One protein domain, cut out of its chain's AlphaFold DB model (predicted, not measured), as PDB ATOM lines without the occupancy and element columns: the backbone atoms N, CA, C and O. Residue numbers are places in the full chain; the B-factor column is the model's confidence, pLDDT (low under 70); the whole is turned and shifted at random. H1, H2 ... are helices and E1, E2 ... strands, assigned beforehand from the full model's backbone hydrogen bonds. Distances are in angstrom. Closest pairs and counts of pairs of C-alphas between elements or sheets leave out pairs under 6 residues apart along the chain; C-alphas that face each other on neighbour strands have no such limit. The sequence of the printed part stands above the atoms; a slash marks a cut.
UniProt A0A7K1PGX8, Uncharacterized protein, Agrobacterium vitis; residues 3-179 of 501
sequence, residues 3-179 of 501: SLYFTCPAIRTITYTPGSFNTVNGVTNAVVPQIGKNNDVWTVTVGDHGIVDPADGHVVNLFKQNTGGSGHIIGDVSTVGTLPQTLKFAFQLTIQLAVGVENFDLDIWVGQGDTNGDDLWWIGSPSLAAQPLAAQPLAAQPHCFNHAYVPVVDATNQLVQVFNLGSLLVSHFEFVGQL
ATOM      1  N   SER A   3     115.593 143.231 163.031       90.75
ATOM      2  CA  SER A   3     115.533 144.691 163.093       90.75
ATOM      3  C   SER A   3     116.863 145.277 163.534       90.75
ATOM      4  O   SER A   3     117.519 144.727 164.415       90.75
ATOM      5  N   LEU A   4     117.210 146.408 162.932       93.25
ATOM      6  CA  LEU A   4     118.369 147.237 163.239       93.25
ATOM      7  C   LEU A   4     117.886 148.647 163.589       93.25
ATOM      8  O   LEU A   4     116.952 149.148 162.957       93.25
ATOM      9  N   TYR A   5     118.526 149.288 164.561       94.12
ATOM     10  CA  TYR A   5     118.146 150.612 165.044       94.12
ATOM     11  C   TYR A   5     119.280 151.621 164.884       94.12
ATOM     12  O   TYR A   5     120.445 151.302 165.130       94.12
ATOM     13  N   PHE A   6     118.917 152.852 164.531       91.69
ATOM     14  CA  PHE A   6     119.819 153.997 164.479       91.69
ATOM     15  C   PHE A   6     119.272 155.147 165.316       91.69
ATOM     16  O   PHE A   6     118.105 155.513 165.162       91.69
ATOM     17  N   THR A   7     120.122 155.763 166.136       86.38
ATOM     18  CA  THR A   7     119.787 157.006 166.846       86.38
ATOM     19  C   THR A   7     120.778 158.097 166.498       86.38
ATOM     20  O   THR A   7     121.986 157.896 166.595       86.38
ATOM     21  N   CYS A   8     120.252 159.253 166.093       80.62
ATOM     22  CA  CYS A   8     121.007 160.493 165.963       80.62
ATOM     23  C   CYS A   8     120.056 161.658 165.647       80.62
ATOM     24  O   CYS A   8     119.330 161.577 164.648       80.62
ATOM     25  N   PRO A   9     120.108 162.774 166.394       77.25
ATOM     26  CA  PRO A   9     119.341 163.979 166.067       77.25
ATOM     27  C   PRO A   9     119.672 164.574 164.684       77.25
ATOM     28  O   PRO A   9     118.856 165.285 164.089       77.25
ATOM     29  N   ALA A  10     120.860 164.280 164.144       80.69
ATOM     30  CA  ALA A  10     121.288 164.756 162.832       80.69
ATOM     31  C   ALA A  10     120.685 163.958 161.662       80.69
ATOM     32  O   ALA A  10     120.641 164.481 160.552       80.69
ATOM     33  N   ILE A  11     120.177 162.732 161.862       87.25
ATOM     34  CA  ILE A  11     119.630 161.938 160.748       87.25
ATOM     35  C   ILE A  11     118.316 162.555 160.253       87.25
ATOM     36  O   ILE A  11     117.320 162.642 160.982       87.25
ATOM     37  N   ARG A  12     118.297 162.946 158.977       90.44
ATOM     38  CA  ARG A  12     117.117 163.480 158.282       90.44
ATOM     39  C   ARG A  12     116.324 162.385 157.593       90.44
ATOM     40  O   ARG A  12     115.104 162.336 157.748       90.44
ATOM     41  N   THR A  13     117.015 161.485 156.899       93.31
ATOM     42  CA  THR A  13     116.412 160.348 156.196       93.31
ATOM     43  C   THR A  13     117.339 159.142 156.198       93.31
ATOM     44  O   THR A  13     118.555 159.299 156.127       93.31
ATOM     45  N   ILE A  14     116.757 157.943 156.195       96.44
ATOM     46  CA  ILE A  14     117.444 156.702 155.829       96.44
ATOM     47  C   ILE A  14     116.713 156.120 154.623       96.44
ATOM     48  O   ILE A  14     115.489 155.974 154.660       96.44
ATOM     49  N   THR A  15     117.453 155.788 153.569       96.69
ATOM     50  CA  THR A  15     116.897 155.233 152.330       96.69
ATOM     51  C   THR A  15     117.603 153.932 151.977       96.69
ATOM     52  O   THR A  15     118.822 153.844 152.057       96.69
ATOM     53  N   TYR A  16     116.844 152.909 151.589       96.19
ATOM     54  CA  TYR A  16     117.400 151.654 151.083       96.19
ATOM     55  C   TYR A  16     117.778 151.793 149.609       96.19
ATOM     56  O   TYR A  16     116.960 152.267 148.820       96.19
ATOM     57  N   THR A  17     118.971 151.326 149.232       94.31
ATOM     58  CA  THR A  17     119.408 151.289 147.829       94.31
ATOM     59  C   THR A  17     118.786 150.085 147.114       94.31
ATOM     60  O   THR A  17     119.165 148.943 147.410       94.31
ATOM     61  N   PRO A  18     117.862 150.277 146.150       91.00
ATOM     62  CA  PRO A  18     117.200 149.165 145.472       91.00
ATOM     63  C   PRO A  18     118.189 148.235 144.757       91.00
ATOM     64  O   PRO A  18     119.103 148.691 144.075       91.00
ATOM     65  N   GLY A  19     117.986 146.923 144.897       89.44
ATOM     66  CA  GLY A  19     118.835 145.899 144.274       89.44
ATOM     67  C   GLY A  19     120.153 145.618 145.005       89.44
ATOM     68  O   GLY A  19     120.930 144.787 144.543       89.44
ATOM     69  N   SER A  20     120.409 146.264 146.148       93.06
ATOM     70  CA  SER A  20     121.625 146.025 146.941       93.06
ATOM     71  C   SER A  20     121.535 144.812 147.876       93.06
ATOM     72  O   SER A  20     122.557 144.398 148.427       93.06
ATOM     73  N   PHE A  21     120.348 144.225 148.067       93.94
ATOM     74  CA  PHE A  21     120.146 143.105 148.988       93.94
ATOM     75  C   PHE A  21     120.741 141.793 148.460       93.94
ATOM     76  O   PHE A  21     120.271 141.215 147.478       93.94
ATOM     77  N   ASN A  22     121.774 141.318 149.151       91.75
ATOM     78  CA  ASN A  22     122.519 140.102 148.854       91.75
ATOM     79  C   ASN A  22     122.335 139.089 149.980       91.75
ATOM     80  O   ASN A  22     122.419 139.439 151.153       91.75
ATOM     81  N   THR A  23     122.143 137.825 149.618       90.00
ATOM     82  CA  THR A  23     122.047 136.684 150.539       90.00
ATOM     83  C   THR A  23     122.951 135.556 150.051       90.00
ATOM     84  O   THR A  23     123.475 135.627 148.939       90.00
ATOM     85  N   VAL A  24     123.097 134.488 150.837       83.19
ATOM     86  CA  VAL A  24     123.792 133.260 150.396       83.19
ATOM     87  C   VAL A  24     123.202 132.703 149.088       83.19
ATOM     88  O   VAL A  24     123.925 132.228 148.224       83.19
ATOM     89  N   ASN A  25     121.894 132.855 148.856       79.69
ATOM     90  CA  ASN A  25     121.252 132.421 147.608       79.69
ATOM     91  C   ASN A  25     121.438 133.413 146.436       79.69
ATOM     92  O   ASN A  25     120.787 133.271 145.399       79.69
ATOM     93  N   GLY A  26     122.289 134.431 146.595       78.12
ATOM     94  CA  GLY A  26     122.498 135.523 145.646       78.12
ATOM     95  C   GLY A  26     121.630 136.757 145.918       78.12
ATOM     96  O   GLY A  26     121.066 136.931 147.005       78.12
ATOM     97  N   VAL A  27     121.547 137.641 144.919       75.12
ATOM     98  CA  VAL A  27     120.779 138.897 144.977       75.12
ATOM     99  C   VAL A  27     119.280 138.604 144.912       75.12
ATOM    100  O   VAL A  27     118.796 138.018 143.940       75.12
ATOM    101  N   THR A  28     118.518 139.061 145.909       74.44
ATOM    102  CA  THR A  28     117.064 138.857 145.982       74.44
ATOM    103  C   THR A  28     116.319 140.188 145.866       74.44
ATOM    104  O   THR A  28     115.943 140.823 146.846       74.44
ATOM    105  N   ASN A  29     116.015 140.593 144.629       69.06
ATOM    106  CA  ASN A  29     115.337 141.871 144.337       69.06
ATOM    107  C   ASN A  29     113.924 142.015 144.947       69.06
ATOM    108  O   ASN A  29     113.353 143.101 144.908       69.06
ATOM    109  N   ALA A  30     113.345 140.935 145.479       74.00
ATOM    110  CA  ALA A  30     112.042 140.952 146.139       74.00
ATOM    111  C   ALA A  30     112.112 141.375 147.619       74.00
ATOM    112  O   ALA A  30     111.081 141.734 148.189       74.00
ATOM    113  N   VAL A  31     113.291 141.330 148.251       82.00
ATOM    114  CA  VAL A  31     113.451 141.721 149.657       82.00
ATOM    115  C   VAL A  31     113.761 143.212 149.731       82.00
ATOM    116  O   VAL A  31     114.773 143.690 149.221       82.00
ATOM    117  N   VAL A  32     112.864 143.956 150.377       88.00
ATOM    118  CA  VAL A  32     112.991 145.402 150.577       88.00
ATOM    119  C   VAL A  32     112.940 145.686 152.080       88.00
ATOM    120  O   VAL A  32     111.869 145.518 152.680       88.00
ATOM    121  N   PRO A  33     114.065 146.095 152.700       93.38
ATOM    122  CA  PRO A  33     114.080 146.553 154.084       93.38
ATOM    123  C   PRO A  33     113.046 147.661 154.311       93.38
ATOM    124  O   PRO A  33     112.967 148.624 153.549       93.38
ATOM    125  N   GLN A  34     112.232 147.509 155.352       94.75
ATOM    126  CA  GLN A  34     111.215 148.485 155.730       94.75
ATOM    127  C   GLN A  34     111.819 149.480 156.713       94.75
ATOM    128  O   GLN A  34     112.322 149.078 157.760       94.75
ATOM    129  N   ILE A  35     111.764 150.768 156.378       96.00
ATOM    130  CA  ILE A  35     112.358 151.837 157.179       96.00
ATOM    131  C   ILE A  35     111.237 152.595 157.885       96.00
ATOM    132  O   ILE A  35     110.313 153.095 157.246       96.00
ATOM    133  N   GLY A  36     111.317 152.668 159.209       93.88
ATOM    134  CA  GLY A  36     110.400 153.419 160.056       93.88
ATOM    135  C   GLY A  36     111.142 154.423 160.930       93.88
ATOM    136  O   GLY A  36     112.341 154.291 161.166       93.88
ATOM    137  N   LYS A  37     110.411 155.416 161.437       92.06
ATOM    138  CA  LYS A  37     110.911 156.385 162.413       92.06
ATOM    139  C   LYS A  37     109.907 156.527 163.549       92.06
ATOM    140  O   LYS A  37     108.717 156.703 163.295       92.06
ATOM    141  N   ASN A  38     110.394 156.476 164.783       87.75
ATOM    142  CA  ASN A  38     109.628 156.822 165.972       87.75
ATOM    143  C   ASN A  38     110.488 157.715 166.873       87.75
ATOM    144  O   ASN A  38     111.520 157.272 167.375       87.75
ATOM    145  N   ASN A  39     110.072 158.970 167.062       82.44
ATOM    146  CA  ASN A  39     110.900 160.022 167.665       82.44
ATOM    147  C   ASN A  39     112.274 160.099 166.968       82.44
ATOM    148  O   ASN A  39     112.318 160.183 165.741       82.44
ATOM    149  N   ASP A  40     113.376 160.026 167.715       75.94
ATOM    150  CA  ASP A  40     114.745 160.098 167.181       75.94
ATOM    151  C   ASP A  40     115.360 158.729 166.854       75.94
ATOM    152  O   ASP A  40     116.543 158.639 166.525       75.94
ATOM    153  N   VAL A  41     114.560 157.657 166.927       87.94
ATOM    154  CA  VAL A  41     114.993 156.294 166.612       87.94
ATOM    155  C   VAL A  41     114.466 155.892 165.240       87.94
ATOM    156  O   VAL A  41     113.256 155.870 164.988       87.94
ATOM    157  N   TRP A  42     115.389 155.543 164.353       94.50
ATOM    158  CA  TRP A  42     115.096 154.928 163.068       94.50
ATOM    159  C   TRP A  42     115.198 153.414 163.183       94.50
ATOM    160  O   TRP A  42     116.145 152.894 163.767       94.50
ATOM    161  N   THR A  43     114.246 152.711 162.582       95.94
ATOM    162  CA  THR A  43     114.197 151.250 162.568       95.94
ATOM    163  C   THR A  43     114.281 150.756 161.136       95.94
ATOM    164  O   THR A  43     113.527 151.214 160.279       95.94
ATOM    165  N   VAL A  44     115.155 149.786 160.887       95.94
ATOM    166  CA  VAL A  44     115.259 149.063 159.620       95.94
ATOM    167  C   VAL A  44     114.876 147.612 159.869       95.94
ATOM    168  O   VAL A  44     115.592 146.882 160.552       95.94
ATOM    169  N   THR A  45     113.742 147.193 159.315       94.25
ATOM    170  CA  THR A  45     113.191 145.848 159.492       94.25
ATOM    171  C   THR A  45     113.349 145.038 158.215       94.25
ATOM    172  O   THR A  45     112.831 145.403 157.158       94.25
ATOM    173  N   VAL A  46     114.014 143.892 158.315       91.19
ATOM    174  CA  VAL A  46     114.200 142.946 157.213       91.19
ATOM    175  C   VAL A  46     113.251 141.769 157.412       91.19
ATOM    176  O   VAL A  46     113.286 141.086 158.436       91.19
ATOM    177  N   GLY A  47     112.358 141.545 156.444       84.25
ATOM    178  CA  GLY A  47     111.378 140.450 156.476       84.25
ATOM    179  C   GLY A  47     111.984 139.061 156.250       84.25
ATOM    180  O   GLY A  47     111.345 138.063 156.572       84.25
ATOM    181  N   ASP A  48     113.214 139.008 155.748       78.75
ATOM    182  CA  ASP A  48     113.986 137.791 155.512       78.75
ATOM    183  C   ASP A  48     114.849 137.446 156.737       78.75
ATOM    184  O   ASP A  48     115.381 138.331 157.403       78.75
ATOM    185  N   HIS A  49     114.953 136.158 157.054       75.38
ATOM    186  CA  HIS A  49     115.861 135.649 158.087       75.38
ATOM    187  C   HIS A  49     117.207 135.198 157.502       75.38
ATOM    188  O   HIS A  49     118.145 134.970 158.261       75.38
ATOM    189  N   GLY A  50     117.304 135.083 156.173       77.62
ATOM    190  CA  GLY A  50     118.481 134.590 155.471       77.62
ATOM    191  C   GLY A  50     118.881 133.166 155.872       77.62
ATOM    192  O   GLY A  50     118.190 132.472 156.621       77.62
ATOM    193  N   ILE A  51     120.014 132.714 155.340       78.31
ATOM    194  CA  ILE A  51     120.624 131.416 155.653       78.31
ATOM    195  C   ILE A  51     122.099 131.669 155.942       78.31
ATOM    196  O   ILE A  51     122.720 132.489 155.276       78.31
ATOM    197  N   VAL A  52     122.656 130.969 156.928       73.25
ATOM    198  CA  VAL A  52     124.101 130.962 157.184       73.25
ATOM    199  C   VAL A  52     124.688 129.761 156.460       73.25
ATOM    200  O   VAL A  52     124.329 128.627 156.775       73.25
ATOM    201  N   ASP A  53     125.606 129.999 155.531       77.94
ATOM    202  CA  ASP A  53     126.453 128.947 154.975       77.94
ATOM    203  C   ASP A  53     127.924 129.303 155.234       77.94
ATOM    204  O   ASP A  53     128.483 130.157 154.550       77.94
ATOM    205  N   PRO A  54     128.573 128.682 156.236       74.50
ATOM    206  CA  PRO A  54     129.982 128.930 156.526       74.50
ATOM    207  C   PRO A  54     130.943 128.542 155.396       74.50
ATOM    208  O   PRO A  54     132.094 128.977 155.415       74.50
ATOM    209  N   ALA A  55     130.508 127.719 154.434       76.38
ATOM    210  CA  ALA A  55     131.290 127.398 153.244       76.38
ATOM    211  C   ALA A  55     131.141 128.461 152.141       76.38
ATOM    212  O   ALA A  55     131.986 128.524 151.244       76.38
ATOM    213  N   ASP A  56     130.112 129.313 152.219       78.75
ATOM    214  CA  ASP A  56     129.862 130.392 151.272       78.75
ATOM    215  C   ASP A  56     130.355 131.745 151.810       78.75
ATOM    216  O   ASP A  56     129.713 132.441 152.601       78.75
ATOM    217  N   GLY A  57     131.534 132.147 151.336       82.62
ATOM    218  CA  GLY A  57     132.128 133.441 151.657       82.62
ATOM    219  C   GLY A  57     131.586 134.617 150.836       82.62
ATOM    220  O   GLY A  57     132.077 135.731 151.008       82.62
ATOM    221  N   HIS A  58     130.639 134.421 149.914       89.12
ATOM    222  CA  HIS A  58     130.251 135.447 148.943       89.12
ATOM    223  C   HIS A  58     129.736 136.733 149.604       89.12
ATOM    224  O   HIS A  58     130.261 137.813 149.326       89.12
ATOM    225  N   VAL A  59     128.763 136.626 150.514       90.75
ATOM    226  CA  VAL A  59     128.124 137.792 151.154       90.75
ATOM    227  C   VAL A  59     129.116 138.563 152.023       90.75
ATOM    228  O   VAL A  59     129.179 139.789 151.961       90.75
ATOM    229  N   VAL A  60     129.941 137.856 152.804       90.12
ATOM    230  CA  VAL A  60     130.956 138.491 153.659       90.12
ATOM    231  C   VAL A  60     132.078 139.130 152.839       90.12
ATOM    232  O   VAL A  60     132.562 140.202 153.203       90.12
ATOM    233  N   ASN A  61     132.473 138.527 151.714       90.69
ATOM    234  CA  ASN A  61     133.474 139.097 150.816       90.69
ATOM    235  C   ASN A  61     132.939 140.350 150.120       90.69
ATOM    236  O   ASN A  61     133.640 141.359 150.080       90.69
ATOM    237  N   LEU A  62     131.689 140.315 149.647       92.50
ATOM    238  CA  LEU A  62     131.001 141.471 149.075       92.50
ATOM    239  C   LEU A  62     130.904 142.611 150.093       92.50
ATOM    240  O   LEU A  62     131.266 143.746 149.788       92.50
ATOM    241  N   PHE A  63     130.488 142.302 151.323       93.38
ATOM    242  CA  PHE A  63     130.424 143.275 152.408       93.38
ATOM    243  C   PHE A  63     131.801 143.892 152.690       93.38
ATOM    244  O   PHE A  63     131.948 145.109 152.673       93.38
ATOM    245  N   LYS A  64     132.850 143.080 152.874       91.00
ATOM    246  CA  LYS A  64     134.217 143.578 153.124       91.00
ATOM    247  C   LYS A  64     134.760 144.418 151.969       91.00
ATOM    248  O   LYS A  64     135.414 145.427 152.213       91.00
ATOM    249  N   GLN A  65     134.486 144.024 150.727       92.38
ATOM    250  CA  GLN A  65     134.929 144.759 149.545       92.38
ATOM    251  C   GLN A  65     134.253 146.131 149.453       92.38
ATOM    252  O   GLN A  65     134.932 147.132 149.247       92.38
ATOM    253  N   ASN A  66     132.936 146.187 149.645       94.31
ATOM    254  CA  ASN A  66     132.173 147.422 149.473       94.31
ATOM    255  C   ASN A  66     132.286 148.384 150.663       94.31
ATOM    256  O   ASN A  66     131.970 149.563 150.532       94.31
ATOM    257  N   THR A  67     132.747 147.898 151.816       92.81
ATOM    258  CA  THR A  67     132.983 148.717 153.014       92.81
ATOM    259  C   THR A  67     134.381 149.319 153.070       92.81
ATOM    260  O   THR A  67     134.600 150.193 153.889       92.81
ATOM    261  N   GLY A  68     135.326 148.898 152.223       87.31
ATOM    262  CA  GLY A  68     136.726 149.348 152.296       87.31
ATOM    263  C   GLY A  68     137.624 148.476 153.187       87.31
ATOM    264  O   GLY A  68     138.815 148.749 153.320       87.31
ATOM    265  N   GLY A  69     137.099 147.384 153.749       84.56
ATOM    266  CA  GLY A  69     137.865 146.396 154.511       84.56
ATOM    267  C   GLY A  69     137.776 146.560 156.031       84.56
ATOM    268  O   GLY A  69     136.938 147.277 156.565       84.56
ATOM    269  N   SER A  70     138.634 145.848 156.766       81.88
ATOM    270  CA  SER A  70     138.512 145.690 158.226       81.88
ATOM    271  C   SER A  70     138.603 146.986 159.032       81.88
ATOM    272  O   SER A  70     138.004 147.067 160.096       81.88
ATOM    273  N   GLY A  71     139.344 147.987 158.547       84.12
ATOM    274  CA  GLY A  71     139.462 149.301 159.195       84.12
ATOM    275  C   GLY A  71     138.236 150.200 159.012       84.12
ATOM    276  O   GLY A  71     138.256 151.341 159.448       84.12
ATOM    277  N   HIS A  72     137.190 149.697 158.358       90.00
ATOM    278  CA  HIS A  72     136.008 150.455 157.958       90.00
ATOM    279  C   HIS A  72     134.701 149.782 158.400       90.00
ATOM    280  O   HIS A  72     133.617 150.139 157.936       90.00
ATOM    281  N   ILE A  73     134.803 148.771 159.269       90.19
ATOM    282  CA  ILE A  73     133.682 147.958 159.739       90.19
ATOM    283  C   ILE A  73     133.595 148.064 161.256       90.19
ATOM    284  O   ILE A  73     134.585 147.898 161.966       90.19
ATOM    285  N   ILE A  74     132.379 148.268 161.740       89.12
ATOM    286  CA  ILE A  74     132.009 148.265 163.146       89.12
ATOM    287  C   ILE A  74     130.901 147.237 163.371       89.12
ATOM    288  O   ILE A  74     129.972 147.124 162.575       89.12
ATOM    289  N   GLY A  75     131.011 146.472 164.451       88.62
ATOM    290  CA  GLY A  75     129.949 145.591 164.926       88.62
ATOM    291  C   GLY A  75     129.179 146.209 166.085       88.62
ATOM    292  O   GLY A  75     129.707 147.084 166.777       88.62
ATOM    293  N   ASP A  76     127.961 145.733 166.325       86.06
ATOM    294  CA  ASP A  76     127.214 146.115 167.522       86.06
ATOM    295  C   ASP A  76     127.910 145.634 168.815       86.06
ATOM    296  O   ASP A  76     128.918 144.915 168.777       86.06
ATOM    297  N   VAL A  77     127.372 146.016 169.976       80.06
ATOM    298  CA  VAL A  77     127.947 145.660 171.286       80.06
ATOM    299  C   VAL A  77     128.135 144.145 171.483       80.06
ATOM    300  O   VAL A  77     129.060 143.725 172.178       80.06
ATOM    301  N   SER A  78     127.302 143.308 170.852       81.44
ATOM    302  CA  SER A  78     127.357 141.848 170.990       81.44
ATOM    303  C   SER A  78     128.456 141.194 170.154       81.44
ATOM    304  O   SER A  78     128.870 140.076 170.448       81.44
ATOM    305  N   THR A  79     129.014 141.909 169.176       79.88
ATOM    306  CA  THR A  79     130.137 141.405 168.371       79.88
ATOM    307  C   THR A  79     131.452 141.337 169.140       79.88
ATOM    308  O   THR A  79     132.382 140.666 168.691       79.88
ATOM    309  N   VAL A  80     131.567 142.063 170.259       75.31
ATOM    310  CA  VAL A  80     132.809 142.196 171.046       75.31
ATOM    311  C   VAL A  80     134.008 142.578 170.156       75.31
ATOM    312  O   VAL A  80     135.129 142.104 170.328       75.31
ATOM    313  N   GLY A  81     133.743 143.390 169.128       70.00
ATOM    314  CA  GLY A  81     134.763 143.865 168.190       70.00
ATOM    315  C   GLY A  81     135.254 142.827 167.191       70.00
ATOM    316  O   GLY A  81     136.293 142.992 166.566       70.00
ATOM    317  N   THR A  82     134.529 141.736 166.995       74.94
ATOM    318  CA  THR A  82     134.871 140.788 165.936       74.94
ATOM    319  C   THR A  82     134.405 141.294 164.570       74.94
ATOM    320  O   THR A  82     133.359 141.930 164.432       74.94
ATOM    321  N   LEU A  83     135.195 141.014 163.532       84.88
ATOM    322  CA  LEU A  83     134.785 141.220 162.142       84.88
ATOM    323  C   LEU A  83     133.833 140.101 161.704       84.88
ATOM    324  O   LEU A  83     133.996 138.964 162.158       84.88
ATOM    325  N   PRO A  84     132.920 140.366 160.752       86.12
ATOM    326  CA  PRO A  84     132.028 139.329 160.258       86.12
ATOM    327  C   PRO A  84     132.837 138.204 159.599       86.12
ATOM    328  O   PRO A  84     133.697 138.443 158.732       86.12
ATOM    329  N   GLN A  85     132.567 136.970 160.026       83.62
ATOM    330  CA  GLN A  85     133.120 135.752 159.426       83.62
ATOM    331  C   GLN A  85     132.153 135.151 158.407       83.62
ATOM    332  O   GLN A  85     132.574 134.778 157.317       83.62
ATOM    333  N   THR A  86     130.863 135.138 158.735       86.19
ATOM    334  CA  THR A  86     129.755 134.710 157.876       86.19
ATOM    335  C   THR A  86     128.637 135.748 157.969       86.19
ATOM    336  O   THR A  86     128.464 136.390 159.004       86.19
ATOM    337  N   LEU A  87     127.886 135.943 156.884       89.69
ATOM    338  CA  LEU A  87     126.724 136.835 156.853       89.69
ATOM    339  C   LEU A  87     125.544 136.103 156.210       89.69
ATOM    340  O   LEU A  87     125.711 135.446 155.186       89.69
ATOM    341  N   LYS A  88     124.356 136.255 156.798       89.19
ATOM    342  CA  LYS A  88     123.082 135.768 156.251       89.19
ATOM    343  C   LYS A  88     122.651 136.611 155.060       89.19
ATOM    344  O   LYS A  88     122.197 136.089 154.040       89.19
ATOM    345  N   PHE A  89     122.804 137.921 155.209       91.88
ATOM    346  CA  PHE A  89     122.528 138.903 154.178       91.88
ATOM    347  C   PHE A  89     123.320 140.191 154.408       91.88
ATOM    348  O   PHE A  89     123.763 140.482 155.523       91.88
ATOM    349  N   ALA A  90     123.463 140.976 153.345       94.38
ATOM    350  CA  ALA A  90     123.964 142.338 153.408       94.38
ATOM    351  C   ALA A  90     123.249 143.234 152.392       94.38
ATOM    352  O   ALA A  90     122.822 142.767 151.337       94.38
ATOM    353  N   PHE A  91     123.122 144.520 152.697       95.81
ATOM    354  CA  PHE A  91     122.502 145.507 151.814       95.81
ATOM    355  C   PHE A  91     123.038 146.909 152.087       95.81
ATOM    356  O   PHE A  91     123.668 147.149 153.116       95.81
ATOM    357  N   GLN A  92     122.774 147.838 151.172       97.19
ATOM    358  CA  GLN A  92     123.205 149.224 151.296       97.19
ATOM    359  C   GLN A  92     122.049 150.126 151.745       97.19
ATOM    360  O   GLN A  92     120.906 149.983 151.297       97.19
ATOM    361  N   LEU A  93     122.373 151.067 152.627       97.69
ATOM    362  CA  LEU A  93     121.531 152.191 153.014       97.69
ATOM    363  C   LEU A  93     122.282 153.497 152.750       97.69
ATOM    364  O   LEU A  93     123.493 153.560 152.949       97.69
ATOM    365  N   THR A  94     121.546 154.547 152.415       97.12
ATOM    366  CA  THR A  94     122.036 155.926 152.445       97.12
ATOM    367  C   THR A  94     121.430 156.625 153.655       97.12
ATOM    368  O   THR A  94     120.203 156.716 153.784       97.12
ATOM    369  N   ILE A  95     122.287 157.099 154.557       94.38
ATOM    370  CA  ILE A  95     121.913 157.903 155.721       94.38
ATOM    371  C   ILE A  95     122.222 159.362 155.412       94.38
ATOM    372  O   ILE A  95     123.379 159.721 155.235       94.38
ATOM    373  N   GLN A  96     121.199 160.212 155.403       93.31
ATOM    374  CA  GLN A  96     121.382 161.652 155.253       93.31
ATOM    375  C   GLN A  96     121.546 162.305 156.626       93.31
ATOM    376  O   GLN A  96     120.612 162.301 157.438       93.31
ATOM    377  N   LEU A  97     122.724 162.866 156.877       86.69
ATOM    378  CA  LEU A  97     123.106 163.551 158.109       86.69
ATOM    379  C   LEU A  97     123.071 165.062 157.887       86.69
ATOM    380  O   LEU A  97     123.693 165.570 156.959       86.69
ATOM    381  N   ALA A  98     122.372 165.790 158.749       80.69
ATOM    382  CA  ALA A  98     122.445 167.242 158.765       80.69
ATOM    383  C   ALA A  98     123.690 167.702 159.519       80.69
ATOM    384  O   ALA A  98     123.868 167.370 160.694       80.69
ATOM    385  N   VAL A  99     124.506 168.512 158.856       73.56
ATOM    386  CA  VAL A  99     125.563 169.300 159.487       73.56
ATOM    387  C   VAL A  99     125.201 170.744 159.212       73.56
ATOM    388  O   VAL A  99     125.284 171.224 158.083       73.56
ATOM    389  N   GLY A 100     124.645 171.372 160.245       68.50
ATOM    390  CA  GLY A 100     124.141 172.725 160.136       68.50
ATOM    391  C   GLY A 100     123.030 172.919 159.116       68.50
ATOM    392  O   GLY A 100     121.928 172.405 159.324       68.50
ATOM    393  N   VAL A 101     123.282 173.709 158.062       59.78
ATOM    394  CA  VAL A 101     122.285 173.951 156.996       59.78
ATOM    395  C   VAL A 101     122.393 172.982 155.820       59.78
ATOM    396  O   VAL A 101     121.485 172.941 154.987       59.78
ATOM    397  N   GLU A 102     123.473 172.208 155.751       73.06
ATOM    398  CA  GLU A 102     123.727 171.251 154.682       73.06
ATOM    399  C   GLU A 102     123.380 169.821 155.110       73.06
ATOM    400  O   GLU A 102     123.377 169.455 156.290       73.06
ATOM    401  N   ASN A 103     123.060 169.000 154.114       83.94
ATOM    402  CA  ASN A 103     122.773 167.585 154.285       83.94
ATOM    403  C   ASN A 103     123.839 166.775 153.554       83.94
ATOM    404  O   ASN A 103     124.117 167.026 152.382       83.94
ATOM    405  N   PHE A 104     124.383 165.779 154.241       85.50
ATOM    406  CA  PHE A 104     125.460 164.930 153.758       85.50
ATOM    407  C   PHE A 104     124.978 163.491 153.683       85.50
ATOM    408  O   PHE A 104     124.492 162.938 154.671       85.50
ATOM    409  N   ASP A 105     125.124 162.886 152.512       92.06
ATOM    410  CA  ASP A 105     124.753 161.495 152.295       92.06
ATOM    411  C   ASP A 105     125.927 160.583 152.671       92.06
ATOM    412  O   ASP A 105     127.027 160.676 152.123       92.06
ATOM    413  N   LEU A 106     125.684 159.691 153.630       92.62
ATOM    414  CA  LEU A 106     126.594 158.633 154.037       92.62
ATOM    415  C   LEU A 106     126.047 157.292 153.556       92.62
ATOM    416  O   LEU A 106     125.092 156.750 154.120       92.62
ATOM    417  N   ASP A 107     126.699 156.727 152.550       95.44
ATOM    418  CA  ASP A 107     126.424 155.367 152.114       95.44
ATOM    419  C   ASP A 107     127.067 154.363 153.069       95.44
ATOM    420  O   ASP A 107     128.287 154.340 153.257       95.44
ATOM    421  N   ILE A 108     126.240 153.499 153.649       96.19
ATOM    422  CA  ILE A 108     126.666 152.407 154.515       96.19
ATOM    423  C   ILE A 108     126.207 151.066 153.960       96.19
ATOM    424  O   ILE A 108     125.141 150.933 153.363       96.19
ATOM    425  N   TRP A 109     126.998 150.040 154.229       97.25
ATOM    426  CA  TRP A 109     126.593 148.654 154.107       97.25
ATOM    427  C   TRP A 109     126.222 148.122 155.477       97.25
ATOM    428  O   TRP A 109     126.956 148.298 156.448       97.25
ATOM    429  N   VAL A 110     125.095 147.428 155.527       96.44
ATOM    430  CA  VAL A 110     124.592 146.716 156.693       96.44
ATOM    431  C   VAL A 110     124.712 145.226 156.420       96.44
ATOM    432  O   VAL A 110     124.256 144.750 155.382       96.44
ATOM    433  N   GLY A 111     125.318 144.492 157.347       94.06
ATOM    434  CA  GLY A 111     125.424 143.039 157.308       94.06
ATOM    435  C   GLY A 111     124.854 142.432 158.580       94.06
ATOM    436  O   GLY A 111     125.152 142.907 159.674       94.06
ATOM    437  N   GLN A 112     124.067 141.368 158.439       92.25
ATOM    438  CA  GLN A 112     123.684 140.523 159.566       92.25
ATOM    439  C   GLN A 112     124.270 139.132 159.370       92.25
ATOM    440  O   GLN A 112     124.189 138.567 158.278       92.25
ATOM    441  N   GLY A 113     124.838 138.566 160.425       87.44
ATOM    442  CA  GLY A 113     125.410 137.228 160.421       87.44
ATOM    443  C   GLY A 113     125.097 136.467 161.693       87.44
ATOM    444  O   GLY A 113     124.495 136.995 162.622       87.44
ATOM    445  N   ASP A 114     125.515 135.210 161.696       75.69
ATOM    446  CA  ASP A 114     125.437 134.336 162.857       75.69
ATOM    447  C   ASP A 114     126.853 134.046 163.335       75.69
ATOM    448  O   ASP A 114     127.705 133.605 162.559       75.69
ATOM    449  N   THR A 115     127.119 134.297 164.610       63.41
ATOM    450  CA  THR A 115     128.298 133.747 165.274       63.41
ATOM    451  C   THR A 115     127.839 133.043 166.541       63.41
ATOM    452  O   THR A 115     127.384 133.686 167.477       63.41
ATOM    453  N   ASN A 116     127.986 131.717 166.581       57.69
ATOM    454  CA  ASN A 116     127.618 130.857 167.716       57.69
ATOM    455  C   ASN A 116     126.119 130.837 168.096       57.69
ATOM    456  O   ASN A 116     125.792 130.460 169.220       57.69
ATOM    457  N   GLY A 117     125.215 131.151 167.167       60.31
ATOM    458  CA  GLY A 117     123.762 131.102 167.350       60.31
ATOM    459  C   GLY A 117     123.094 132.457 167.605       60.31
ATOM    460  O   GLY A 117     121.874 132.483 167.765       60.31
ATOM    461  N   ASP A 118     123.860 133.554 167.622       67.38
ATOM    462  CA  ASP A 118     123.365 134.916 167.853       67.38
ATOM    463  C   ASP A 118     123.304 135.738 166.552       67.38
ATOM    464  O   ASP A 118     124.225 135.701 165.733       67.38
ATOM    465  N   ASP A 119     122.223 136.511 166.380       78.94
ATOM    466  CA  ASP A 119     122.034 137.449 165.264       78.94
ATOM    467  C   ASP A 119     122.846 138.728 165.505       78.94
ATOM    468  O   ASP A 119     122.396 139.655 166.182       78.94
ATOM    469  N   LEU A 120     124.045 138.779 164.930       88.19
ATOM    470  CA  LEU A 120     124.973 139.896 165.066       88.19
ATOM    471  C   LEU A 120     124.855 140.869 163.891       88.19
ATOM    472  O   LEU A 120     124.680 140.452 162.740       88.19
ATOM    473  N   TRP A 121     125.017 142.164 164.174       92.44
ATOM    474  CA  TRP A 121     124.987 143.219 163.160       92.44
ATOM    475  C   TRP A 121     126.328 143.918 162.996       92.44
ATOM    476  O   TRP A 121     127.004 144.259 163.967       92.44
ATOM    477  N   TRP A 122     126.648 144.215 161.739       93.19
ATOM    478  CA  TRP A 122     127.781 145.035 161.346       93.19
ATOM    479  C   TRP A 122     127.354 146.145 160.397       93.19
ATOM    480  O   TRP A 122     126.490 145.963 159.537       93.19
ATOM    481  N   ILE A 123     128.031 147.278 160.524       94.31
ATOM    482  CA  ILE A 123     127.965 148.404 159.604       94.31
ATOM    483  C   ILE A 123     129.363 148.634 159.051       94.31
ATOM    484  O   ILE A 123     130.347 148.562 159.786       94.31
ATOM    485  N   GLY A 124     129.467 148.946 157.767       93.06
ATOM    486  CA  GLY A 124     130.704 149.483 157.226       93.06
ATOM    487  C   GLY A 124     130.477 150.471 156.100       93.06
ATOM    488  O   GLY A 124     129.392 150.557 155.529       93.06
ATOM    489  N   SER A 125     131.510 151.235 155.781       93.81
ATOM    490  CA  SER A 125     131.486 152.242 154.724       93.81
ATOM    491  C   SER A 125     132.917 152.653 154.416       93.81
ATOM    492  O   SER A 125     133.683 152.835 155.361       93.81
ATOM    493  N   PRO A 126     133.279 152.908 153.150       91.12
ATOM    494  CA  PRO A 126     134.583 153.484 152.829       91.12
ATOM    495  C   PRO A 126     134.862 154.800 153.576       91.12
ATOM    496  O   PRO A 126     136.017 155.128 153.830       91.12
ATOM    497  N   SER A 127     133.809 155.526 153.968       88.62
ATOM    498  CA  SER A 127     133.887 156.778 154.730       88.62
ATOM    499  C   SER A 127     134.008 156.580 156.248       88.62
ATOM    500  O   SER A 127     134.146 157.561 156.973       88.62
ATOM    501  N   LEU A 128     133.935 155.346 156.760       88.19
ATOM    502  CA  LEU A 128     134.103 155.041 158.185       88.19
ATOM    503  C   LEU A 128     135.564 154.728 158.500       88.19
ATOM    504  O   LEU A 128     136.149 153.862 157.870       88.19
ATOM    505  N   ALA A 129     136.133 155.345 159.529       85.38
ATOM    506  CA  ALA A 129     137.413 154.959 160.114       85.38
ATOM    507  C   ALA A 129     137.171 154.253 161.456       85.38
ATOM    508  O   ALA A 129     136.968 154.902 162.484       85.38
ATOM    509  N   ALA A 130     137.157 152.921 161.450       79.75
ATOM    510  CA  ALA A 130     137.046 152.089 162.645       79.75
ATOM    511  C   ALA A 130     138.429 151.852 163.268       79.75
ATOM    512  O   ALA A 130     139.408 151.592 162.563       79.75
ATOM    513  N   GLN A 131     138.529 151.923 164.599       64.12
ATOM    514  CA  GLN A 131     139.791 151.608 165.273       64.12
ATOM    515  C   GLN A 131     140.157 150.126 165.059       64.12
ATOM    516  O   GLN A 131     139.347 149.245 165.360       64.12
ATOM    517  N   PRO A 132     141.368 149.805 164.568       51.31
ATOM    518  CA  PRO A 132     141.772 148.421 164.383       51.31
ATOM    519  C   PRO A 132     141.985 147.739 165.741       51.31
ATOM    520  O   PRO A 132     142.857 148.121 166.519       51.31
ATOM    521  N   LEU A 133     141.234 146.665 165.998       51.44
ATOM    522  CA  LEU A 133     141.283 145.888 167.248       51.44
ATOM    523  C   LEU A 133     142.623 145.192 167.535       51.44
ATOM    524  O   LEU A 133     142.830 144.664 168.623       51.44
ATOM    525  N   ALA A 134     143.558 145.190 166.586       45.97
ATOM    526  CA  ALA A 134     144.821 144.465 166.697       45.97
ATOM    527  C   ALA A 134     145.889 145.147 167.586       45.97
ATOM    528  O   ALA A 134     146.980 144.601 167.727       45.97
ATOM    529  N   ALA A 135     145.622 146.324 168.169       42.22
ATOM    530  CA  ALA A 135     146.658 147.144 168.808       42.22
ATOM    531  C   ALA A 135     146.719 147.102 170.352       42.22
ATOM    532  O   ALA A 135     147.599 147.749 170.916       42.22
ATOM    533  N   GLN A 136     145.837 146.385 171.063       44.09
ATOM    534  CA  GLN A 136     145.813 146.413 172.539       44.09
ATOM    535  C   GLN A 136     145.589 145.016 173.157       44.09
ATOM    536  O   GLN A 136     144.700 144.288 172.717       44.09
ATOM    537  N   PRO A 137     146.371 144.611 174.178       45.06
ATOM    538  CA  PRO A 137     146.217 143.312 174.829       45.06
ATOM    539  C   PRO A 137     144.915 143.207 175.640       45.06
ATOM    540  O   PRO A 137     144.519 144.135 176.343       45.06
ATOM    541  N   LEU A 138     144.300 142.018 175.601       45.69
ATOM    542  CA  LEU A 138     142.998 141.672 176.201       45.69
ATOM    543  C   LEU A 138     142.838 142.067 177.688       45.69
ATOM    544  O   LEU A 138     141.731 142.312 178.154       45.69
ATOM    545  N   ALA A 139     143.940 142.139 178.442       44.78
ATOM    546  CA  ALA A 139     143.947 142.470 179.870       44.78
ATOM    547  C   ALA A 139     143.713 143.967 180.176       44.78
ATOM    548  O   ALA A 139     143.510 144.316 181.336       44.78
ATOM    549  N   ALA A 140     143.725 144.839 179.162       43.66
ATOM    550  CA  ALA A 140     143.445 146.271 179.289       43.66
ATOM    551  C   ALA A 140     141.998 146.650 178.901       43.66
ATOM    552  O   ALA A 140     141.690 147.836 178.823       43.66
ATOM    553  N   GLN A 141     141.114 145.673 178.647       51.38
ATOM    554  CA  GLN A 141     139.789 145.902 178.053       51.38
ATOM    555  C   GLN A 141     138.589 145.608 178.980       51.38
ATOM    556  O   GLN A 141     137.788 144.719 178.684       51.38
ATOM    557  N   PRO A 142     138.365 146.355 180.074       37.09
ATOM    558  CA  PRO A 142     137.025 146.470 180.615       37.09
ATOM    559  C   PRO A 142     136.286 147.522 179.766       37.09
ATOM    560  O   PRO A 142     136.517 148.713 179.929       37.09
ATOM    561  N   HIS A 143     135.413 147.088 178.847       45.88
ATOM    562  CA  HIS A 143     134.490 147.940 178.060       45.88
ATOM    563  C   HIS A 143     135.075 148.683 176.840       45.88
ATOM    564  O   HIS A 143     134.914 149.893 176.699       45.88
ATOM    565  N   CYS A 144     135.709 147.972 175.904       45.84
ATOM    566  CA  CYS A 144     136.009 148.557 174.590       45.84
ATOM    567  C   CYS A 144     134.735 148.595 173.740       45.84
ATOM    568  O   CYS A 144     134.356 147.603 173.122       45.84
ATOM    569  N   PHE A 145     134.049 149.733 173.749       53.00
ATOM    570  CA  PHE A 145     132.997 150.025 172.787       53.00
ATOM    571  C   PHE A 145     133.614 150.073 171.383       53.00
ATOM    572  O   PHE A 145     134.634 150.731 171.171       53.00
ATOM    573  N   ASN A 146     133.016 149.379 170.411       67.94
ATOM    574  CA  ASN A 146     133.450 149.516 169.025       67.94
ATOM    575  C   ASN A 146     133.070 150.913 168.547       67.94
ATOM    576  O   ASN A 146     131.893 151.264 168.577       67.94
ATOM    577  N   HIS A 147     134.056 151.711 168.152       75.56
ATOM    578  CA  HIS A 147     133.850 153.066 167.656       75.56
ATOM    579  C   HIS A 147     134.404 153.166 166.236       75.56
ATOM    580  O   HIS A 147     135.502 152.681 165.939       75.56
ATOM    581  N   ALA A 148     133.660 153.843 165.375       83.00
ATOM    582  CA  ALA A 148     134.128 154.300 164.081       83.00
ATOM    583  C   ALA A 148     133.876 155.800 163.943       83.00
ATOM    584  O   ALA A 148     132.973 156.344 164.567       83.00
ATOM    585  N   TYR A 149     134.685 156.482 163.144       86.00
ATOM    586  CA  TYR A 149     134.551 157.916 162.908       86.00
ATOM    587  C   TYR A 149     134.227 158.179 161.442       86.00
ATOM    588  O   TYR A 149     134.862 157.611 160.558       86.00
ATOM    589  N   VAL A 150     133.248 159.040 161.188       87.38
ATOM    590  CA  VAL A 150     132.876 159.520 159.855       87.38
ATOM    591  C   VAL A 150     133.295 160.983 159.750       87.38
ATOM    592  O   VAL A 150     132.623 161.834 160.341       87.38
ATOM    593  N   PRO A 151     134.387 161.310 159.044       83.25
ATOM    594  CA  PRO A 151     134.671 162.688 158.688       83.25
ATOM    595  C   PRO A 151     133.683 163.152 157.613       83.25
ATOM    596  O   PRO A 151     133.478 162.483 156.602       83.25
ATOM    597  N   VAL A 152     133.085 164.317 157.832       79.38
ATOM    598  CA  VAL A 152     132.258 165.029 156.861       79.38
ATOM    599  C   VAL A 152     133.059 166.219 156.367       79.38
ATOM    600  O   VAL A 152     133.516 167.039 157.167       79.38
ATOM    601  N   VAL A 153     133.239 166.295 155.053       75.94
ATOM    602  CA  VAL A 153     133.935 167.395 154.389       75.94
ATOM    603  C   VAL A 153     132.965 168.179 153.515       75.94
ATOM    604  O   VAL A 153     132.055 167.593 152.931       75.94
ATOM    605  N   ASP A 154     133.157 169.491 153.429       69.31
ATOM    606  CA  ASP A 154     132.385 170.340 152.521       69.31
ATOM    607  C   ASP A 154     132.856 170.210 151.060       69.31
ATOM    608  O   ASP A 154     133.795 169.479 150.727       69.31
ATOM    609  N   ALA A 155     132.216 170.963 150.162       71.25
ATOM    610  CA  ALA A 155     132.553 170.994 148.738       71.25
ATOM    611  C   ALA A 155     133.994 171.464 148.435       71.25
ATOM    612  O   ALA A 155     134.474 171.278 147.316       71.25
ATOM    613  N   THR A 156     134.690 172.066 149.404       69.50
ATOM    614  CA  THR A 156     136.093 172.496 149.297       69.50
ATOM    615  C   THR A 156     137.076 171.482 149.885       69.50
ATOM    616  O   THR A 156     138.283 171.722 149.876       69.50
ATOM    617  N   ASN A 157     136.578 170.321 150.330       67.06
ATOM    618  CA  ASN A 157     137.340 169.260 150.981       67.06
ATOM    619  C   ASN A 157     137.906 169.667 152.358       67.06
ATOM    620  O   ASN A 157     138.885 169.079 152.825       67.06
ATOM    621  N   GLN A 158     137.294 170.659 153.017       67.31
ATOM    622  CA  GLN A 158     137.583 170.994 154.412       67.31
ATOM    623  C   GLN A 158     136.698 170.178 155.355       67.31
ATOM    624  O   GLN A 158     135.514 169.986 155.094       67.31
ATOM    625  N   LEU A 159     137.265 169.705 156.469       69.56
ATOM    626  CA  LEU A 159     136.527 168.976 157.501       69.56
ATOM    627  C   LEU A 159     135.539 169.918 158.202       69.56
ATOM    628  O   LEU A 159     135.951 170.913 158.788       69.56
ATOM    629  N   VAL A 160     134.248 169.593 158.173       69.00
ATOM    630  CA  VAL A 160     133.191 170.416 158.786       69.00
ATOM    631  C   VAL A 160     132.540 169.764 159.994       69.00
ATOM    632  O   VAL A 160     132.069 170.467 160.880       69.00
ATOM    633  N   GLN A 161     132.549 168.434 160.061       77.69
ATOM    634  CA  GLN A 161     131.993 167.666 161.169       77.69
ATOM    635  C   GLN A 161     132.671 166.298 161.223       77.69
ATOM    636  O   GLN A 161     133.071 165.749 160.200       77.69
ATOM    637  N   VAL A 162     132.792 165.719 162.412       81.19
ATOM    638  CA  VAL A 162     133.120 164.302 162.577       81.19
ATOM    639  C   VAL A 162     131.958 163.672 163.322       81.19
ATOM    640  O   VAL A 162     131.504 164.222 164.319       81.19
ATOM    641  N   PHE A 163     131.444 162.539 162.863       82.12
ATOM    642  CA  PHE A 163     130.494 161.741 163.637       82.12
ATOM    643  C   PHE A 163     131.210 160.529 164.213       82.12
ATOM    644  O   PHE A 163     131.880 159.802 163.488       82.12
ATOM    645  N   ASN A 164     131.060 160.291 165.510       82.25
ATOM    646  CA  ASN A 164     131.358 158.996 166.095       82.25
ATOM    647  C   ASN A 164     130.155 158.074 165.865       82.25
ATOM    648  O   ASN A 164     129.036 158.449 166.194       82.25
ATOM    649  N   LEU A 165     130.390 156.901 165.293       86.69
ATOM    650  CA  LEU A 165     129.446 155.801 165.194       86.69
ATOM    651  C   LEU A 165     129.836 154.745 166.229       86.69
ATOM    652  O   LEU A 165     130.935 154.190 166.157       86.69
ATOM    653  N   GLY A 166     128.934 154.455 167.159       85.12
ATOM    654  CA  GLY A 166     129.132 153.466 168.217       85.12
ATOM    655  C   GLY A 166     127.917 152.563 168.407       85.12
ATOM    656  O   GLY A 166     126.882 152.748 167.769       85.12
ATOM    657  N   SER A 167     128.036 151.574 169.292       83.75
ATOM    658  CA  SER A 167     126.923 150.713 169.702       83.75
ATOM    659  C   SER A 167     127.001 150.410 171.197       83.75
ATOM    660  O   SER A 167     128.005 149.891 171.685       83.75
ATOM    661  N   LEU A 168     125.922 150.735 171.913       74.19
ATOM    662  CA  LEU A 168     125.769 150.493 173.354       74.19
ATOM    663  C   LEU A 168     124.746 149.389 173.665       74.19
ATOM    664  O   LEU A 168     124.731 148.855 174.772       74.19
ATOM    665  N   LEU A 169     123.889 149.049 172.698       81.00
ATOM    666  CA  LEU A 169     122.831 148.044 172.808       81.00
ATOM    667  C   LEU A 169     122.868 147.116 171.590       81.00
ATOM    668  O   LEU A 169     123.318 147.495 170.509       81.00
ATOM    669  N   VAL A 170     122.370 145.892 171.766       84.94
ATOM    670  CA  VAL A 170     122.291 144.890 170.692       84.94
ATOM    671  C   VAL A 170     121.452 145.434 169.536       84.94
ATOM    672  O   VAL A 170     120.376 145.992 169.761       84.94
ATOM    673  N   SER A 171     121.940 145.267 168.302       89.69
ATOM    674  CA  SER A 171     121.285 145.751 167.078       89.69
ATOM    675  C   SER A 171     121.028 147.265 167.029       89.69
ATOM    676  O   SER A 171     120.182 147.712 166.254       89.69
ATOM    677  N   HIS A 172     121.716 148.071 167.840       89.38
ATOM    678  CA  HIS A 172     121.507 149.518 167.901       89.38
ATOM    679  C   HIS A 172     122.824 150.267 167.732       89.38
ATOM    680  O   HIS A 172     123.774 150.056 168.487       89.38
ATOM    681  N   PHE A 173     122.853 151.164 166.750       90.56
ATOM    682  CA  PHE A 173     123.969 152.055 166.480       90.56
ATOM    683  C   PHE A 173     123.594 153.518 166.716       90.56
ATOM    684  O   PHE A 173     122.496 153.968 166.384       90.56
ATOM    685  N   GLU A 174     124.525 154.270 167.283       86.38
ATOM    686  CA  GLU A 174     124.360 155.679 167.617       86.38
ATOM    687  C   GLU A 174     125.380 156.514 166.846       86.38
ATOM    688  O   GLU A 174     126.567 156.186 166.853       86.38
ATOM    689  N   PHE A 175     124.921 157.590 166.194       81.75
ATOM    690  CA  PHE A 175     125.817 158.620 165.668       81.75
ATOM    691  C   PHE A 175     125.838 159.819 166.616       81.75
ATOM    692  O   PHE A 175     124.804 160.437 166.871       81.75
ATOM    693  N   VAL A 176     127.031 160.198 167.064       77.31
ATOM    694  CA  VAL A 176     127.267 161.354 167.932       77.31
ATOM    695  C   VAL A 176     128.183 162.338 167.217       77.31
ATOM    696  O   VAL A 176     129.331 162.013 166.904       77.31
ATOM    697  N   GLY A 177     127.689 163.551 166.967       71.00
ATOM    698  CA  GLY A 177     128.511 164.631 166.430       71.00
ATOM    699  C   GLY A 177     129.654 164.973 167.389       71.00
ATOM    700  O   GLY A 177     129.426 165.239 168.564       71.00
ATOM    701  N   GLN A 178     130.884 164.929 166.891       69.19
ATOM    702  CA  GLN A 178     132.090 165.394 167.567       69.19
ATOM    703  C   GLN A 178     132.366 166.844 167.175       69.19
ATOM    704  O   GLN A 178     132.155 167.233 166.026       69.19
ATOM    705  N   LEU A 179     132.865 167.641 168.110       56.12
ATOM    706  CA  LEU A 179     133.260 169.016 167.832       56.12
ATOM    707  C   LEU A 179     134.456 169.022 166.862       56.12
ATOM    708  O   LEU A 179     135.471 168.381 167.132       56.12
TER     709      LEU A 179
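AT A GLANCE: This is residues 3 to 179 of the 501 residues of an uncharacterized protein of Agrobacterium vitis (UniProt A0A7K1PGX8). Two strongly twisted sheets form a sandwich, only partly face to face: a curled sheet of six strands, E3, E4, E1, E11, E10 and E9, and a sheet of five, E2, E6, E7, E8 and E5. Helix H1 packs on the face of the five-stranded sheet turned away from the six-stranded one, the long E6 and E7 hairpin runs through the body, and a loop, residues 134 to 142, sticks out. The printed part has 177 residues, with one named helix and eleven named strands in the order E1 E2 E3 E4 H1 E5 E6 E7 E8 E9 E10 E11; the class is mostly strand. The sheet E3 E4 E1 E11 E10 E9 is mixed, and the sheet E2 E6 E7 E8 E5 is all antiparallel. The whole is compact, with a radius of gyration of the C-alphas of 15.8 A, and spans 45 by 45 by 31 A.

IN THESE COORDINATES: In the six-stranded sheet, E3 is residues 34 to 38, E4 is residues 41 to 46, and E1 is residues 3 to 7, beginning at C-alpha 3 (115.533, 144.691, 163.093). E11, residues 172 to 178, ends at C-alpha 178 (132.090, 165.394, 167.567). E10, residues 159 to 169, is 29.3 A long, and E9, residues 147 to 153, is 19.5 A. In the other sheet, E2 is residues 11 to 16, and E6, residues 89 to 99, is 31.0 A long. E7, residues 102 to 115, is the longest strand at 39.2 A and begins at C-alpha 102 (123.727, 171.251, 154.682). E8 is residues 118 to 124, 19.5 A, and E5 residues 73 to 75. H1 is residues 58 to 67, 14.1 A.

HOW THE PARTS SIT: In the six-stranded sheet, E3 and E9 are the edge strands. The hairpin E3 and E4 has N 36 and O 43 at 2.9 A, within hydrogen-bond range; E4 and E1, antiparallel, have N 42 and O 6 at 2.8 A. E1 and E11 are parallel at 19 degrees, with N 173 and O 5 at 2.9 A. E9, E10 and E11 form a meander, each strand the antiparallel neighbour of the one before, with N 174 and O 166 at 2.8 A and N 150 and O 163 at 2.8 A. In the other sheet, E2 and E6 are antiparallel, with N 15 and O 94 at 2.9 A. E6, E7 and E8 are a second meander, with N 93 and O 108 at 2.9 A and N 111 and O 122 at 2.9 A. With E5 they form a Greek key, in which the first of four strands in a row is the antiparallel neighbour of the fourth; N 74 and O 123 are 2.8 A apart. Between the sheets, the closest C-alphas of E2 and E3 are those of Ile 14 and Ile 35, 7.2 A, and of E5 and E9 those of Ile 74 and Ala 148, 6.5 A. E7 and E11 are apart. H1 is on the five-stranded sheet at a height of 8.6 A, making two layers, a helix on one face of a sheet. It lies over E7, along the strands, but only just, at 29 degrees on the local plane. The closest C-alphas of H1 and E7 are those of Thr 67 and Trp 109, 6.5 A. In H1 every O i to N i+4 pair is within hydrogen-bond range.

THE WHOLE: The C-alphas farthest apart, those of Ala 55 and Val 101, are 47.6 A apart. Without residues 134 to 142, which stand free, the body spans 45 by 34 by 30 A. The printed part has no cut. The long links are E2 to E3, E4 to H1, E5 to E6, and E8 to E9 with 22 residues; in the last, residues 129 to 130 pair with residues 148 to 149 of E9, antiparallel. The mean pLDDT of the printed part is 81.3, and 31 residues are under 70, among them 131 to 146 and 156 to 160.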